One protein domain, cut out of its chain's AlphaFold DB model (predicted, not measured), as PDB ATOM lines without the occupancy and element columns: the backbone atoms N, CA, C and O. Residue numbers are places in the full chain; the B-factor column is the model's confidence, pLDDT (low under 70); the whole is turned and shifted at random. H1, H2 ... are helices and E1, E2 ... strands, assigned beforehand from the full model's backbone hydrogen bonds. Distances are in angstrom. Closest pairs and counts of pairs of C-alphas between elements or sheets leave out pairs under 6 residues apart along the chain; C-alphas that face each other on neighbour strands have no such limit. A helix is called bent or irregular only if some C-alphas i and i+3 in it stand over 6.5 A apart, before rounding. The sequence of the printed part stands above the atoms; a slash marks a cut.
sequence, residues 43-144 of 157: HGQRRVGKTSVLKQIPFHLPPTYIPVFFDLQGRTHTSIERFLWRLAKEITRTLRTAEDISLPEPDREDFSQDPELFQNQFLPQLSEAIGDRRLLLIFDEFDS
ATOM      1  N   HIS A  43       8.788 -39.680 -38.268       85.25
ATOM      2  CA  HIS A  43       9.894 -40.587 -38.570       85.25
ATOM      3  C   HIS A  43      10.360 -41.351 -37.322       85.25
ATOM      4  O   HIS A  43      10.059 -40.998 -36.183       85.25
ATOM      5  N   GLY A  44      11.082 -42.452 -37.530       82.38
ATOM      6  CA  GLY A  44      11.602 -43.304 -36.458       82.38
ATOM      7  C   GLY A  44      11.833 -44.737 -36.927       82.38
ATOM      8  O   GLY A  44      11.418 -45.111 -38.024       82.38
ATOM      9  N   GLN A  45      12.463 -45.568 -36.097       77.81
ATOM     10  CA  GLN A  45      12.798 -46.951 -36.460       77.81
ATOM     11  C   GLN A  45      11.556 -47.814 -36.785       77.81
ATOM     12  O   GLN A  45      10.410 -47.479 -36.459       77.81
ATOM     13  N   ARG A  46      11.751 -48.956 -37.458       75.44
ATOM     14  CA  ARG A  46      10.661 -49.915 -37.709       75.44
ATOM     15  C   ARG A  46      10.113 -50.429 -36.369       75.44
ATOM     16  O   ARG A  46      10.876 -50.669 -35.442       75.44
ATOM     17  N   ARG A  47       8.794 -50.639 -36.286       77.94
ATOM     18  CA  ARG A  47       8.076 -51.155 -35.096       77.94
ATOM     19  C   ARG A  47       8.009 -50.218 -33.882       77.94
ATOM     20  O   ARG A  47       7.515 -50.631 -32.843       77.94
ATOM     21  N   VAL A  48       8.364 -48.938 -34.018       82.69
ATOM     22  CA  VAL A  48       8.158 -47.935 -32.949       82.69
ATOM     23  C   VAL A  48       6.709 -47.429 -32.854       82.69
ATOM     24  O   VAL A  48       6.455 -46.428 -32.199       82.69
ATOM     25  N   GLY A  49       5.739 -48.063 -33.518       85.31
ATOM     26  CA  GLY A  49       4.320 -47.689 -33.418       85.31
ATOM     27  C   GLY A  49       3.915 -46.412 -34.166       85.31
ATOM     28  O   GLY A  49       2.989 -45.736 -33.732       85.31
ATOM     29  N   LYS A  50       4.591 -46.055 -35.270       88.31
ATOM     30  CA  LYS A  50       4.243 -44.876 -36.094       88.31
ATOM     31  C   LYS A  50       2.822 -44.963 -36.657       88.31
ATOM     32  O   LYS A  50       2.028 -44.067 -36.412       88.31
ATOM     33  N   THR A  51       2.474 -46.090 -37.284       88.50
ATOM     34  CA  THR A  51       1.113 -46.390 -37.759       88.50
ATOM     35  C   THR A  51       0.069 -46.221 -36.659       88.50
ATOM     36  O   THR A  51      -0.997 -45.661 -36.891       88.50
ATOM     37  N   SER A  52       0.371 -46.676 -35.439       88.31
ATOM     38  CA  SER A  52      -0.532 -46.517 -34.298       88.31
ATOM     39  C   SER A  52      -0.717 -45.046 -33.923       88.31
ATOM     40  O   SER A  52      -1.846 -44.633 -33.709       88.31
ATOM     41  N   VAL A  53       0.355 -44.244 -33.909       89.81
ATOM     42  CA  VAL A  53       0.257 -42.790 -33.684       89.81
ATOM     43  C   VAL A  53      -0.567 -42.118 -34.779       89.81
ATOM     44  O   VAL A  53      -1.494 -41.382 -34.459       89.81
ATOM     45  N   LEU A  54      -0.286 -42.404 -36.053       91.38
ATOM     46  CA  LEU A  54      -1.035 -41.855 -37.187       91.38
ATOM     47  C   LEU A  54      -2.533 -42.174 -37.084       91.38
ATOM     48  O   LEU A  54      -3.364 -41.294 -37.289       91.38
ATOM     49  N   LYS A  55      -2.879 -43.406 -36.685       91.06
ATOM     50  CA  LYS A  55      -4.265 -43.833 -36.431       91.06
ATOM     51  C   LYS A  55      -4.927 -43.128 -35.252       91.06
ATOM     52  O   LYS A  55      -6.149 -43.028 -35.232       91.06
ATOM     53  N   GLN A  56      -4.143 -42.645 -34.289       90.94
ATOM     54  CA  GLN A  56      -4.664 -41.951 -33.118       90.94
ATOM     55  C   GLN A  56      -4.863 -40.447 -33.346       90.94
ATOM     56  O   GLN A  56      -5.798 -39.889 -32.789       90.94
ATOM     57  N   ILE A  57      -4.071 -39.789 -34.203       91.62
ATOM     58  CA  ILE A  57      -4.156 -38.331 -34.440       91.62
ATOM     59  C   ILE A  57      -5.590 -37.807 -34.659       91.62
ATOM     60  O   ILE A  57      -5.949 -36.838 -33.985       91.62
ATOM     61  N   PRO A  58      -6.443 -38.415 -35.512       92.69
ATOM     62  CA  PRO A  58      -7.790 -37.895 -35.763       92.69
ATOM     63  C   PRO A  58      -8.648 -37.766 -34.499       92.69
ATOM     64  O   PRO A  58      -9.471 -36.866 -34.388       92.69
ATOM     65  N   PHE A  59      -8.418 -38.626 -33.508       91.12
ATOM     66  CA  PHE A  59      -9.157 -38.642 -32.250       91.12
ATOM     67  C   PHE A  59      -8.842 -37.471 -31.307       91.12
ATOM     68  O   PHE A  59      -9.574 -37.278 -30.327       91.12
ATOM     69  N   HIS A  60      -7.772 -36.726 -31.599       90.38
ATOM     70  CA  HIS A  60      -7.305 -35.546 -30.870       90.38
ATOM     71  C   HIS A  60      -7.533 -34.238 -31.645       90.38
ATOM     72  O   HIS A  60      -7.184 -33.163 -31.164       90.38
ATOM     73  N   LEU A  61      -8.117 -34.308 -32.844       90.31
ATOM     74  CA  LEU A  61      -8.424 -33.136 -33.659       90.31
ATOM     75  C   LEU A  61      -9.894 -32.721 -33.517       90.31
ATOM     76  O   LEU A  61     -10.734 -33.525 -33.104       90.31
ATOM     77  N   PRO A  62     -10.231 -31.463 -33.860       90.81
ATOM     78  CA  PRO A  62     -11.621 -31.040 -33.956       90.81
ATOM     79  C   PRO A  62     -12.415 -31.924 -34.934       90.81
ATOM     80  O   PRO A  62     -11.863 -32.348 -35.951       90.81
ATOM     81  N   PRO A  63     -13.726 -32.123 -34.706       89.69
ATOM     82  CA  PRO A  63     -14.578 -32.958 -35.562       89.69
ATOM     83  C   PRO A  63     -14.738 -32.415 -36.990       89.69
ATOM     84  O   PRO A  63     -15.285 -33.086 -37.851       89.69
ATOM     85  N   THR A  64     -14.253 -31.202 -37.265       91.69
ATOM     86  CA  THR A  64     -14.196 -30.639 -38.615       91.69
ATOM     87  C   THR A  64     -13.165 -31.330 -39.506       91.69
ATOM     88  O   THR A  64     -13.137 -31.039 -40.696       91.69
ATOM     89  N   TYR A  65     -12.284 -32.174 -38.960       93.56
ATOM     90  CA  TYR A  65     -11.297 -32.920 -39.739       93.56
ATOM     91  C   TYR A  65     -11.833 -34.293 -40.148       93.56
ATOM     92  O   TYR A  65     -12.196 -35.097 -39.296       93.56
ATOM     93  N   ILE A  66     -11.795 -34.579 -41.448       95.31
ATOM     94  CA  ILE A  66     -12.188 -35.861 -42.033       95.31
ATOM     95  C   ILE A  66     -10.908 -36.651 -42.355       95.31
ATOM     96  O   ILE A  66     -10.183 -36.273 -43.283       95.31
ATOM     97  N   PRO A  67     -10.577 -37.715 -41.604       96.00
ATOM     98  CA  PRO A  67      -9.353 -38.477 -41.822       96.00
ATOM     99  C   PRO A  67      -9.484 -39.450 -42.995       96.00
ATOM    100  O   PRO A  67     -10.368 -40.302 -43.009       96.00
ATOM    101  N   VAL A  68      -8.543 -39.389 -43.937       96.12
ATOM    102  CA  VAL A  68      -8.405 -40.351 -45.039       96.12
ATOM    103  C   VAL A  68      -7.059 -41.047 -44.905       96.12
ATOM    104  O   VAL A  68      -6.007 -40.433 -45.086       96.12
ATOM    105  N   PHE A  69      -7.088 -42.339 -44.583       94.38
ATOM    106  CA  PHE A  69      -5.882 -43.157 -44.482       94.38
ATOM    107  C   PHE A  69      -5.500 -43.730 -45.840       94.38
ATOM    108  O   PHE A  69      -6.299 -44.393 -46.496       94.38
ATOM    109  N   PHE A  70      -4.247 -43.532 -46.224       92.31
ATOM    110  CA  PHE A  70      -3.693 -44.023 -47.471       92.31
ATOM    111  C   PHE A  70      -2.393 -44.779 -47.203       92.31
ATOM    112  O   PHE A  70      -1.330 -44.198 -47.000       92.31
ATOM    113  N   ASP A  71      -2.490 -46.104 -47.194       87.88
ATOM    114  CA  ASP A  71      -1.339 -46.989 -47.026       87.88
ATOM    115  C   ASP A  71      -0.553 -47.102 -48.340       87.88
ATOM    116  O   ASP A  71      -1.094 -47.586 -49.342       87.88
ATOM    117  N   LEU A  72       0.702 -46.649 -48.347       85.00
ATOM    118  CA  LEU A  72       1.585 -46.666 -49.515       85.00
ATOM    119  C   LEU A  72       2.316 -47.998 -49.721       85.00
ATOM    120  O   LEU A  72       2.993 -48.160 -50.740       85.00
ATOM    121  N   GLN A  73       2.123 -48.984 -48.841       79.31
ATOM    122  CA  GLN A  73       2.756 -50.292 -48.952       79.31
ATOM    123  C   GLN A  73       2.537 -50.934 -50.331       79.31
ATOM    124  O   GLN A  73       1.415 -51.050 -50.835       79.31
ATOM    125  N   GLY A  74       3.635 -51.363 -50.960       69.31
ATOM    126  CA  GLY A  74       3.608 -52.032 -52.265       69.31
ATOM    127  C   GLY A  74       3.193 -51.130 -53.435       69.31
ATOM    128  O   GLY A  74       2.811 -51.640 -54.488       69.31
ATOM    129  N   ARG A  75       3.238 -49.797 -53.276       70.00
ATOM    130  CA  ARG A  75       2.857 -48.823 -54.322       70.00
ATOM    131  C   ARG A  75       4.041 -48.128 -54.995       70.00
ATOM    132  O   ARG A  75       3.820 -47.216 -55.786       70.00
ATOM    133  N   THR A  76       5.251 -48.620 -54.752       61.78
ATOM    134  CA  THR A  76       6.563 -48.048 -55.109       61.78
ATOM    135  C   THR A  76       6.787 -47.814 -56.611       61.78
ATOM    136  O   THR A  76       7.658 -47.043 -56.986       61.78
ATOM    137  N   HIS A  77       5.975 -48.426 -57.483       67.38
ATOM    138  CA  HIS A  77       6.062 -48.294 -58.947       67.38
ATOM    139  C   HIS A  77       4.729 -47.878 -59.593       67.38
ATOM    140  O   HIS A  77       4.394 -48.286 -60.707       67.38
ATOM    141  N   THR A  78       3.908 -47.117 -58.869       79.75
ATOM    142  CA  THR A  78       2.627 -46.619 -59.381       79.75
ATOM    143  C   THR A  78       2.852 -45.353 -60.206       79.75
ATOM    144  O   THR A  78       3.500 -44.428 -59.732       79.75
ATOM    145  N   SER A  79       2.304 -45.295 -61.422       89.25
ATOM    146  CA  SER A  79       2.317 -44.072 -62.230       89.25
ATOM    147  C   SER A  79       1.481 -42.965 -61.570       89.25
ATOM    148  O   SER A  79       0.576 -43.265 -60.783       89.25
ATOM    149  N   ILE A  80       1.766 -41.693 -61.865       89.94
ATOM    150  CA  ILE A  80       1.088 -40.561 -61.212       89.94
ATOM    151  C   ILE A  80      -0.430 -40.603 -61.426       89.94
ATOM    152  O   ILE A  80      -1.196 -40.397 -60.492       89.94
ATOM    153  N   GLU A  81      -0.871 -40.999 -62.615       93.56
ATOM    154  CA  GLU A  81      -2.279 -41.112 -63.003       93.56
ATOM    155  C   GLU A  81      -2.994 -42.141 -62.125       93.56
ATOM    156  O   GLU A  81      -4.042 -41.884 -61.527       93.56
ATOM    157  N   ARG A  82      -2.368 -43.313 -61.961       91.69
ATOM    158  CA  ARG A  82      -2.891 -44.380 -61.107       91.69
ATOM    159  C   ARG A  82      -2.859 -43.982 -59.633       91.69
ATOM    160  O   ARG A  82      -3.736 -44.407 -58.883       91.69
ATOM    161  N   PHE A  83      -1.863 -43.214 -59.201       91.62
ATOM    162  CA  PHE A  83      -1.786 -42.710 -57.832       91.62
ATOM    163  C   PHE A  83      -2.933 -41.735 -57.539       91.62
ATOM    164  O   PHE A  83      -3.670 -41.956 -56.577       91.62
ATOM    165  N   LEU A  84      -3.128 -40.728 -58.396       94.75
ATOM    166  CA  LEU A  84      -4.178 -39.715 -58.261       94.75
ATOM    167  C   LEU A  84      -5.574 -40.339 -58.301       94.75
ATOM    168  O   LEU A  84      -6.391 -40.044 -57.430       94.75
ATOM    169  N   TRP A  85      -5.822 -41.274 -59.223       95.56
ATOM    170  CA  TRP A  85      -7.086 -42.014 -59.269       95.56
ATOM    171  C   TRP A  85      -7.349 -42.788 -57.970       95.56
ATOM    172  O   TRP A  85      -8.436 -42.712 -57.398       95.56
ATOM    173  N   ARG A  86      -6.348 -43.520 -57.455       94.00
ATOM    174  CA  ARG A  86      -6.491 -44.271 -56.193       94.00
ATOM    175  C   ARG A  86      -6.745 -43.345 -55.013       94.00
ATOM    176  O   ARG A  86      -7.518 -43.714 -54.133       94.00
ATOM    177  N   LEU A  87      -6.079 -42.194 -54.977       95.19
ATOM    178  CA  LEU A  87      -6.276 -41.191 -53.938       95.19
ATOM    179  C   LEU A  87      -7.699 -40.631 -53.995       95.19
ATOM    180  O   LEU A  87      -8.399 -40.688 -52.989       95.19
ATOM    181  N   ALA A  88      -8.156 -40.189 -55.169       97.06
ATOM    182  CA  ALA A  88      -9.520 -39.707 -55.373       97.06
ATOM    183  C   ALA A  88     -10.556 -40.758 -54.950       97.06
ATOM    184  O   ALA A  88     -11.470 -40.468 -54.179       97.06
ATOM    185  N   LYS A  89     -10.366 -42.011 -55.378       96.38
ATOM    186  CA  LYS A  89     -11.247 -43.128 -55.030       96.38
ATOM    187  C   LYS A  89     -11.316 -43.373 -53.524       96.38
ATOM    188  O   LYS A  89     -12.396 -43.618 -52.988       96.38
ATOM    189  N   GLU A  90     -10.181 -43.313 -52.834       96.88
ATOM    190  CA  GLU A  90     -10.136 -43.524 -51.386       96.88
ATOM    191  C   GLU A  90     -10.809 -42.381 -50.616       96.88
ATOM    192  O   GLU A  90     -11.527 -42.630 -49.642       96.88
ATOM    193  N   ILE A  91     -10.660 -41.142 -51.092       97.75
ATOM    194  CA  ILE A  91     -11.365 -39.972 -50.559       97.75
ATOM    195  C   ILE A  91     -12.880 -40.142 -50.742       97.75
ATOM    196  O   ILE A  91     -13.607 -40.101 -49.752       97.75
ATOM    197  N   THR A  92     -13.359 -40.427 -51.960       97.75
ATOM    198  CA  THR A  92     -14.793 -40.653 -52.240       97.75
ATOM    199  C   THR A  92     -15.370 -41.776 -51.378       97.75
ATOM    200  O   THR A  92     -16.437 -41.627 -50.781       97.75
ATOM    201  N   ARG A  93     -14.646 -42.896 -51.243       97.12
ATOM    202  CA  ARG A  93     -15.047 -44.015 -50.380       97.12
ATOM    203  C   ARG A  93     -15.173 -43.588 -48.919       97.12
ATOM    204  O   ARG A  93     -16.128 -43.986 -48.251       97.12
ATOM    205  N   THR A  94     -14.217 -42.809 -48.420       96.62
ATOM    206  CA  THR A  94     -14.201 -42.346 -47.027       96.62
ATOM    207  C   THR A  94     -15.365 -41.404 -46.759       96.62
ATOM    208  O   THR A  94     -16.120 -41.631 -45.823       96.62
ATOM    209  N   LEU A  95     -15.582 -40.421 -47.630       96.69
ATOM    210  CA  LEU A  95     -16.683 -39.466 -47.510       96.69
ATOM    211  C   LEU A  95     -18.052 -40.154 -47.523       96.69
ATOM    212  O   LEU A  95     -18.889 -39.870 -46.668       96.69
ATOM    213  N   ARG A  96     -18.239 -41.140 -48.407       96.94
ATOM    214  CA  ARG A  96     -19.477 -41.927 -48.473       96.94
ATOM    215  C   ARG A  96     -19.721 -42.754 -47.212       96.94
ATOM    216  O   ARG A  96     -20.857 -42.897 -46.786       96.94
ATOM    217  N   THR A  97     -18.674 -43.353 -46.646       95.44
ATOM    218  CA  THR A  97     -18.821 -44.318 -45.540       95.44
ATOM    219  C   THR A  97     -18.781 -43.689 -44.152       95.44
ATOM    220  O   THR A  97     -19.443 -44.197 -43.254       95.44
ATOM    221  N   ALA A  98     -18.006 -42.621 -43.965       91.81
ATOM    222  CA  ALA A  98     -17.806 -41.980 -42.667       91.81
ATOM    223  C   ALA A  98     -18.692 -40.743 -42.466       91.81
ATOM    224  O   ALA A  98     -19.070 -40.455 -41.337       91.81
ATOM    225  N   GLU A  99     -19.037 -40.034 -43.546       92.75
ATOM    226  CA  GLU A  99     -19.693 -38.722 -43.472       92.75
ATOM    227  C   GLU A  99     -21.045 -38.667 -44.207       92.75
ATOM    228  O   GLU A  99     -21.677 -37.613 -44.211       92.75
ATOM    229  N   ASP A 100     -21.471 -39.766 -44.845       94.94
ATOM    230  CA  ASP A 100     -22.667 -39.846 -45.707       94.94
ATOM    231  C   ASP A 100     -22.692 -38.784 -46.829       94.94
ATOM    232  O   ASP A 100     -23.734 -38.294 -47.261       94.94
ATOM    233  N   ILE A 101     -21.509 -38.400 -47.320       95.19
ATOM    234  CA  ILE A 101     -21.352 -37.458 -48.433       95.19
ATOM    235  C   ILE A 101     -21.126 -38.251 -49.713       95.19
ATOM    236  O   ILE A 101     -20.188 -39.047 -49.815       95.19
ATOM    237  N   SER A 102     -21.940 -37.979 -50.727       94.31
ATOM    238  CA  SER A 102     -21.783 -38.581 -52.046       94.31
ATOM    239  C   SER A 102     -21.005 -37.661 -52.986       94.31
ATOM    240  O   SER A 102     -21.348 -36.492 -53.147       94.31
ATOM    241  N   LEU A 103     -19.981 -38.215 -53.634       94.62
ATOM    242  CA  LEU A 103     -19.266 -37.615 -54.759       94.62
ATOM    243  C   LEU A 103     -19.360 -38.558 -55.966       94.62
ATOM    244  O   LEU A 103     -19.508 -39.771 -55.770       94.62
ATOM    245  N   PRO A 104     -19.230 -38.042 -57.201       93.75
ATOM    246  CA  PRO A 104     -19.042 -38.887 -58.373       93.75
ATOM    247  C   PRO A 104     -17.878 -39.866 -58.160       93.75
ATOM    248  O   PRO A 104     -16.829 -39.497 -57.624       93.75
ATOM    249  N   GLU A 105     -18.070 -41.129 -58.543       93.94
ATOM    250  CA  GLU A 105     -17.009 -42.132 -58.434       93.94
ATOM    251  C   GLU A 105     -15.918 -41.809 -59.477       93.94
ATOM    252  O   GLU A 105     -16.244 -41.684 -60.658       93.94
ATOM    253  N   PRO A 106     -14.640 -41.669 -59.076       95.06
ATOM    254  CA  PRO A 106     -13.558 -41.383 -60.012       95.06
ATOM    255  C   PRO A 106     -13.335 -42.546 -60.982       95.06
ATOM    256  O   PRO A 106     -13.019 -43.668 -60.561       95.06
ATOM    257  N   ASP A 107     -13.460 -42.272 -62.276       95.31
ATOM    258  CA  ASP A 107     -13.193 -43.247 -63.327       95.31
ATOM    259  C   ASP A 107     -11.681 -43.407 -63.551       95.31
ATOM    260  O   ASP A 107     -10.903 -42.459 -63.443       95.31
ATOM    261  N   ARG A 108     -11.232 -44.636 -63.796       94.31
ATOM    262  CA  ARG A 108      -9.804 -44.924 -63.952       94.31
ATOM    263  C   ARG A 108      -9.284 -44.502 -65.322       94.31
ATOM    264  O   ARG A 108      -8.140 -44.053 -65.417       94.31
ATOM    265  N   GLU A 109     -10.076 -44.712 -66.362       95.56
ATOM    266  CA  GLU A 109      -9.730 -44.381 -67.733       95.56
ATOM    267  C   GLU A 109      -9.633 -42.862 -67.898       95.56
ATOM    268  O   GLU A 109      -8.647 -42.403 -68.477       95.56
ATOM    269  N   ASP A 110     -10.541 -42.090 -67.291       94.38
ATOM    270  CA  ASP A 110     -10.500 -40.618 -67.297       94.38
ATOM    271  C   ASP A 110      -9.161 -40.088 -66.767       94.38
ATOM    272  O   ASP A 110      -8.464 -39.334 -67.443       94.38
ATOM    273  N   PHE A 111      -8.734 -40.567 -65.595       94.06
ATOM    274  CA  PHE A 111      -7.456 -40.175 -64.990       94.06
ATOM    275  C   PHE A 111      -6.244 -40.641 -65.798       94.06
ATOM    276  O   PHE A 111      -5.186 -40.020 -65.729       94.06
ATOM    277  N   SER A 112      -6.369 -41.748 -66.533       94.06
ATOM    278  CA  SER A 112      -5.308 -42.221 -67.420       94.06
ATOM    279  C   SER A 112      -5.163 -41.359 -68.674       94.06
ATOM    280  O   SER A 112      -4.083 -41.379 -69.264       94.06
ATOM    281  N   GLN A 113      -6.227 -40.681 -69.115       95.38
ATOM    282  CA  GLN A 113      -6.195 -39.769 -70.262       95.38
ATOM    283  C   GLN A 113      -5.796 -38.356 -69.843       95.38
ATOM    284  O   GLN A 113      -4.978 -37.731 -70.514       95.38
ATOM    285  N   ASP A 114      -6.355 -37.873 -68.734       95.31
ATOM    286  CA  ASP A 114      -6.116 -36.535 -68.210       95.31
ATOM    287  C   ASP A 114      -5.961 -36.562 -66.674       95.31
ATOM    288  O   ASP A 114      -6.941 -36.546 -65.922       95.31
ATOM    289  N   PRO A 115      -4.717 -36.589 -66.167       91.94
ATOM    290  CA  PRO A 115      -4.445 -36.565 -64.732       91.94
ATOM    291  C   PRO A 115      -4.790 -35.219 -64.084       91.94
ATOM    292  O   PRO A 115      -4.972 -35.158 -62.862       91.94
ATOM    293  N   GLU A 116      -4.897 -34.140 -64.871       95.81
ATOM    294  CA  GLU A 116      -5.261 -32.817 -64.363       95.81
ATOM    295  C   GLU A 116      -6.719 -32.765 -63.902       95.81
ATOM    296  O   GLU A 116      -7.066 -31.894 -63.103       95.81
ATOM    297  N   LEU A 117      -7.559 -33.735 -64.289       95.19
ATOM    298  CA  LEU A 117      -8.918 -33.895 -63.761       95.19
ATOM    299  C   LEU A 117      -8.946 -33.980 -62.234       95.19
ATOM    300  O   LEU A 117      -9.900 -33.509 -61.609       95.19
ATOM    301  N   PHE A 118      -7.885 -34.505 -61.608       95.94
ATOM    302  CA  PHE A 118      -7.763 -34.470 -60.155       95.94
ATOM    303  C   PHE A 118      -7.841 -33.029 -59.630       95.94
ATOM    304  O   PHE A 118      -8.626 -32.731 -58.734       95.94
ATOM    305  N   GLN A 119      -7.058 -32.124 -60.213       95.88
ATOM    306  CA  GLN A 119      -6.982 -30.730 -59.788       95.88
ATOM    307  C   GLN A 119      -8.162 -29.899 -60.294       95.88
ATOM    308  O   GLN A 119      -8.720 -29.109 -59.537       95.88
ATOM    309  N   ASN A 120      -8.532 -30.059 -61.561       96.38
ATOM    310  CA  ASN A 120      -9.461 -29.167 -62.250       96.38
ATOM    311  C   ASN A 120     -10.932 -29.540 -62.014       96.38
ATOM    312  O   ASN A 120     -11.803 -28.687 -62.165       96.38
ATOM    313  N   GLN A 121     -11.218 -30.789 -61.628       96.00
ATOM    314  CA  GLN A 121     -12.586 -31.276 -61.439       96.00
ATOM    315  C   GLN A 121     -12.804 -31.891 -60.055       96.00
ATOM    316  O   GLN A 121     -13.702 -31.459 -59.330       96.00
ATOM    317  N   PHE A 122     -11.981 -32.864 -59.660       97.50
ATOM    318  CA  PHE A 122     -12.197 -33.604 -58.417       97.50
ATOM    319  C   PHE A 122     -11.997 -32.735 -57.168       97.50
ATOM    320  O   PHE A 122     -12.864 -32.722 -56.299       97.50
ATOM    321  N   LEU A 123     -10.896 -31.975 -57.070       96.56
ATOM    322  CA  LEU A 123     -10.638 -31.102 -55.915       96.56
ATOM    323  C   LEU A 123     -11.715 -30.010 -55.719       96.56
ATOM    324  O   LEU A 123     -12.138 -29.826 -54.576       96.56
ATOM    325  N   PRO A 124     -12.212 -29.314 -56.764       96.88
ATOM    326  CA  PRO A 124     -13.344 -28.397 -56.632       96.88
ATOM    327  C   PRO A 124     -14.620 -29.068 -56.112       96.88
ATOM    328  O   PRO A 124     -15.212 -28.574 -55.154       96.88
ATOM    329  N   GLN A 125     -15.010 -30.215 -56.682       97.06
ATOM    330  CA  GLN A 125     -16.192 -30.968 -56.236       97.06
ATOM    331  C   GLN A 125     -16.054 -31.430 -54.785       97.06
ATOM    332  O   GLN A 125     -16.984 -31.315 -53.989       97.06
ATOM    333  N   LEU A 126     -14.868 -31.924 -54.430       97.19
ATOM    334  CA  LEU A 126     -14.522 -32.293 -53.067       97.19
ATOM    335  C   LEU A 126     -14.672 -31.100 -52.119       97.19
ATOM    336  O   LEU A 126     -15.302 -31.239 -51.076       97.19
ATOM    337  N   SER A 127     -14.107 -29.944 -52.481       95.69
ATOM    338  CA  SER A 127     -14.165 -28.727 -51.667       95.69
ATOM    339  C   SER A 127     -15.602 -28.271 -51.429       95.69
ATOM    340  O   SER A 127     -15.944 -27.907 -50.307       95.69
ATOM    341  N   GLU A 128     -16.446 -28.307 -52.459       96.19
ATOM    342  CA  GLU A 128     -17.865 -27.963 -52.342       96.19
ATOM    343  C   GLU A 128     -18.606 -28.947 -51.425       96.19
ATOM    344  O   GLU A 128     -19.358 -28.535 -50.542       96.19
ATOM    345  N   ALA A 129     -18.336 -30.246 -51.566       96.12
ATOM    346  CA  ALA A 129     -19.010 -31.289 -50.799       96.12
ATOM    347  C   ALA A 129     -18.636 -31.305 -49.303       96.12
ATOM    348  O   ALA A 129     -19.468 -31.639 -48.453       96.12
ATOM    349  N   ILE A 130     -17.391 -30.961 -48.951       95.38
ATOM    350  CA  ILE A 130     -16.950 -30.956 -47.545       95.38
ATOM    351  C   ILE A 130     -17.225 -29.625 -46.832       95.38
ATOM    352  O   ILE A 130     -17.306 -29.625 -45.597       95.38
ATOM    353  N   GLY A 131     -17.435 -28.532 -47.574       94.25
ATOM    354  CA  GLY A 131     -17.701 -27.197 -47.032       94.25
ATOM    355  C   GLY A 131     -16.536 -26.684 -46.184       94.25
ATOM    356  O   GLY A 131     -15.379 -26.767 -46.586       94.25
ATOM    357  N   ASP A 132     -16.826 -26.207 -44.971       92.38
ATOM    358  CA  ASP A 132     -15.809 -25.692 -44.037       92.38
ATOM    359  C   ASP A 132     -14.986 -26.792 -43.334       92.38
ATOM    360  O   ASP A 132     -14.087 -26.502 -42.532       92.38
ATOM    361  N   ARG A 133     -15.288 -28.073 -43.595       93.50
ATOM    362  CA  ARG A 133     -14.511 -29.200 -43.063       93.50
ATOM    363  C   ARG A 133     -13.166 -29.312 -43.772       93.50
ATOM    364  O   ARG A 133     -12.961 -28.838 -44.883       93.50
ATOM    365  N   ARG A 134     -12.222 -29.969 -43.108       92.06
ATOM    366  CA  ARG A 134     -10.840 -30.126 -43.560       92.06
ATOM    367  C   ARG A 134     -10.541 -31.591 -43.783       92.06
ATOM    368  O   ARG A 134     -10.735 -32.406 -42.887       92.06
ATOM    369  N   LEU A 135     -10.014 -31.934 -44.947       94.06
ATOM    370  CA  LEU A 135      -9.515 -33.281 -45.177       94.06
ATOM    371  C   LEU A 135      -8.155 -33.451 -44.487       94.06
ATOM    372  O   LEU A 135      -7.266 -32.615 -44.650       94.06
ATOM    373  N   LEU A 136      -7.979 -34.534 -43.735       94.94
ATOM    374  CA  LEU A 136      -6.687 -34.948 -43.194       94.94
ATOM    375  C   LEU A 136      -6.205 -36.174 -43.969       94.94
ATOM    376  O   LEU A 136      -6.636 -37.292 -43.697       94.94
ATOM    377  N   LEU A 137      -5.309 -35.958 -44.931       94.81
ATOM    378  CA  LEU A 137      -4.666 -37.044 -45.666       94.81
ATOM    379  C   LEU A 137      -3.538 -37.640 -44.824       94.81
ATOM    380  O   LEU A 137      -2.591 -36.945 -44.457       94.81
ATOM    381  N   ILE A 138      -3.638 -38.932 -44.522       94.44
ATOM    382  CA  ILE A 138      -2.674 -39.654 -43.694       94.44
ATOM    383  C   ILE A 138      -2.006 -40.714 -44.551       94.44
ATOM    384  O   ILE A 138      -2.607 -41.740 -44.861       94.44
ATOM    385  N   PHE A 139      -0.752 -40.470 -44.909       92.00
ATOM    386  CA  PHE A 139       0.063 -41.416 -45.659       92.00
ATOM    387  C   PHE A 139       0.870 -42.288 -44.693       92.00
ATOM    388  O   PHE A 139       1.661 -41.765 -43.907       92.00
ATOM    389  N   ASP A 140       0.668 -43.606 -44.739       89.56
ATOM    390  CA  ASP A 140       1.493 -44.577 -44.004       89.56
ATOM    391  C   ASP A 140       2.445 -45.303 -44.964       89.56
ATOM    392  O   ASP A 140       2.199 -45.358 -46.168       89.56
ATOM    393  N   GLU A 141       3.547 -45.834 -44.435       84.94
ATOM    394  CA  GLU A 141       4.621 -46.489 -45.202       84.94
ATOM    395  C   GLU A 141       5.194 -45.644 -46.362       84.94
ATOM    396  O   GLU A 141       5.562 -46.174 -47.414       84.94
ATOM    397  N   PHE A 142       5.320 -44.325 -46.167       77.44
ATOM    398  CA  PHE A 142       5.877 -43.405 -47.172       77.44
ATOM    399  C   PHE A 142       7.302 -43.774 -47.614       77.44
ATOM    400  O   PHE A 142       7.605 -43.666 -48.797       77.44
ATOM    401  N   ASP A 143       8.128 -44.307 -46.703       69.12
ATOM    402  CA  ASP A 143       9.496 -44.781 -46.982       69.12
ATOM    403  C   ASP A 143       9.555 -45.811 -48.129       69.12
ATOM    404  O   ASP A 143      10.602 -46.011 -48.737       69.12
ATOM    405  N   SER A 144       8.442 -46.481 -48.445       63.62
ATOM    406  CA  SER A 144       8.382 -47.404 -49.580       63.62
ATOM    407  C   SER A 144       8.545 -46.697 -50.934       63.62
ATOM    408  O   SER A 144       8.983 -47.323 -51.891       63.62
TER     409      SER A 144
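This is residues 43 to 144 of the 157 residues of the protein "AAA_16 domain-containing protein" of Chloroflexi bacterium B3_Chlor (UniProt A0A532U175). The domain is a flat slab with a ribbon of two strands, E1 and E2, in its middle; H1 covers one face and H2 packs on the other, mainly over E1. H4 lies side by side with H2, short H3 sits near the first residues of H2, and residues 44 to 49 stick out. The printed part has 102 residues, with four named helices and two named strands in the order H1 E1 H2 H3 H4 E2; the sheet E1 E2 is parallel and the class is mixed. It is compact, with a radius of gyration of the C-alphas of 14.7 A and spans of 40 by 34 by 19 A.

Start at H1, residues 50 to 60; its closest C-alphas to E1, residues 65 to 71, are Pro 58 and Pro 67, 6.3 A apart. E1 and E2, residues 134 to 140, are parallel at 22 degrees; look for N 66 and O 134, 2.8 A apart. They and H2, residues 80 to 98, H3, residues 108 to 113, and H4, residues 117 to 130, form a strand-helix-strand unit, two parallel strands with helices between. The closest C-alphas of E1 and H2 are Val 68 and Ile 91, 6.3 A. H2 and H3, a helical hairpin, touch at Glu 81 and Ser 112, their closest C-alphas, 5.5 A. H2 and H4 touch with a shallow tilt of 14 degrees, the same way, closest at the C-alphas of Leu 84 and Phe 118, 6.6 A. Every O i to N i+4 pair is within hydrogen-bond range in H2 and H3, but 4 of 7 in H1 and 8 of 10 in H4.

Find C-alpha 50 at (4.243, -44.876, -36.094), where H1 begins its 15.7 A. E1 spans 18.7 A, H2 26.5 A, H3 8.9 A and H4 18.3 A. E2 spans 19.0 A and ends at C-alpha 140, (1.493, -44.577, -44.004). H1 and H4 are irregular, but only just: C-alphas 55 and 58 are 6.9 A apart, C-alphas 120 and 123 6.7 A.

The two C-alphas farthest apart, Val 48 and Gln 113, are 40.8 A apart. The printed part has no cut and no long link. Look for pLDDT under 70 at residues 74, 76 to 77 and 143 to 144.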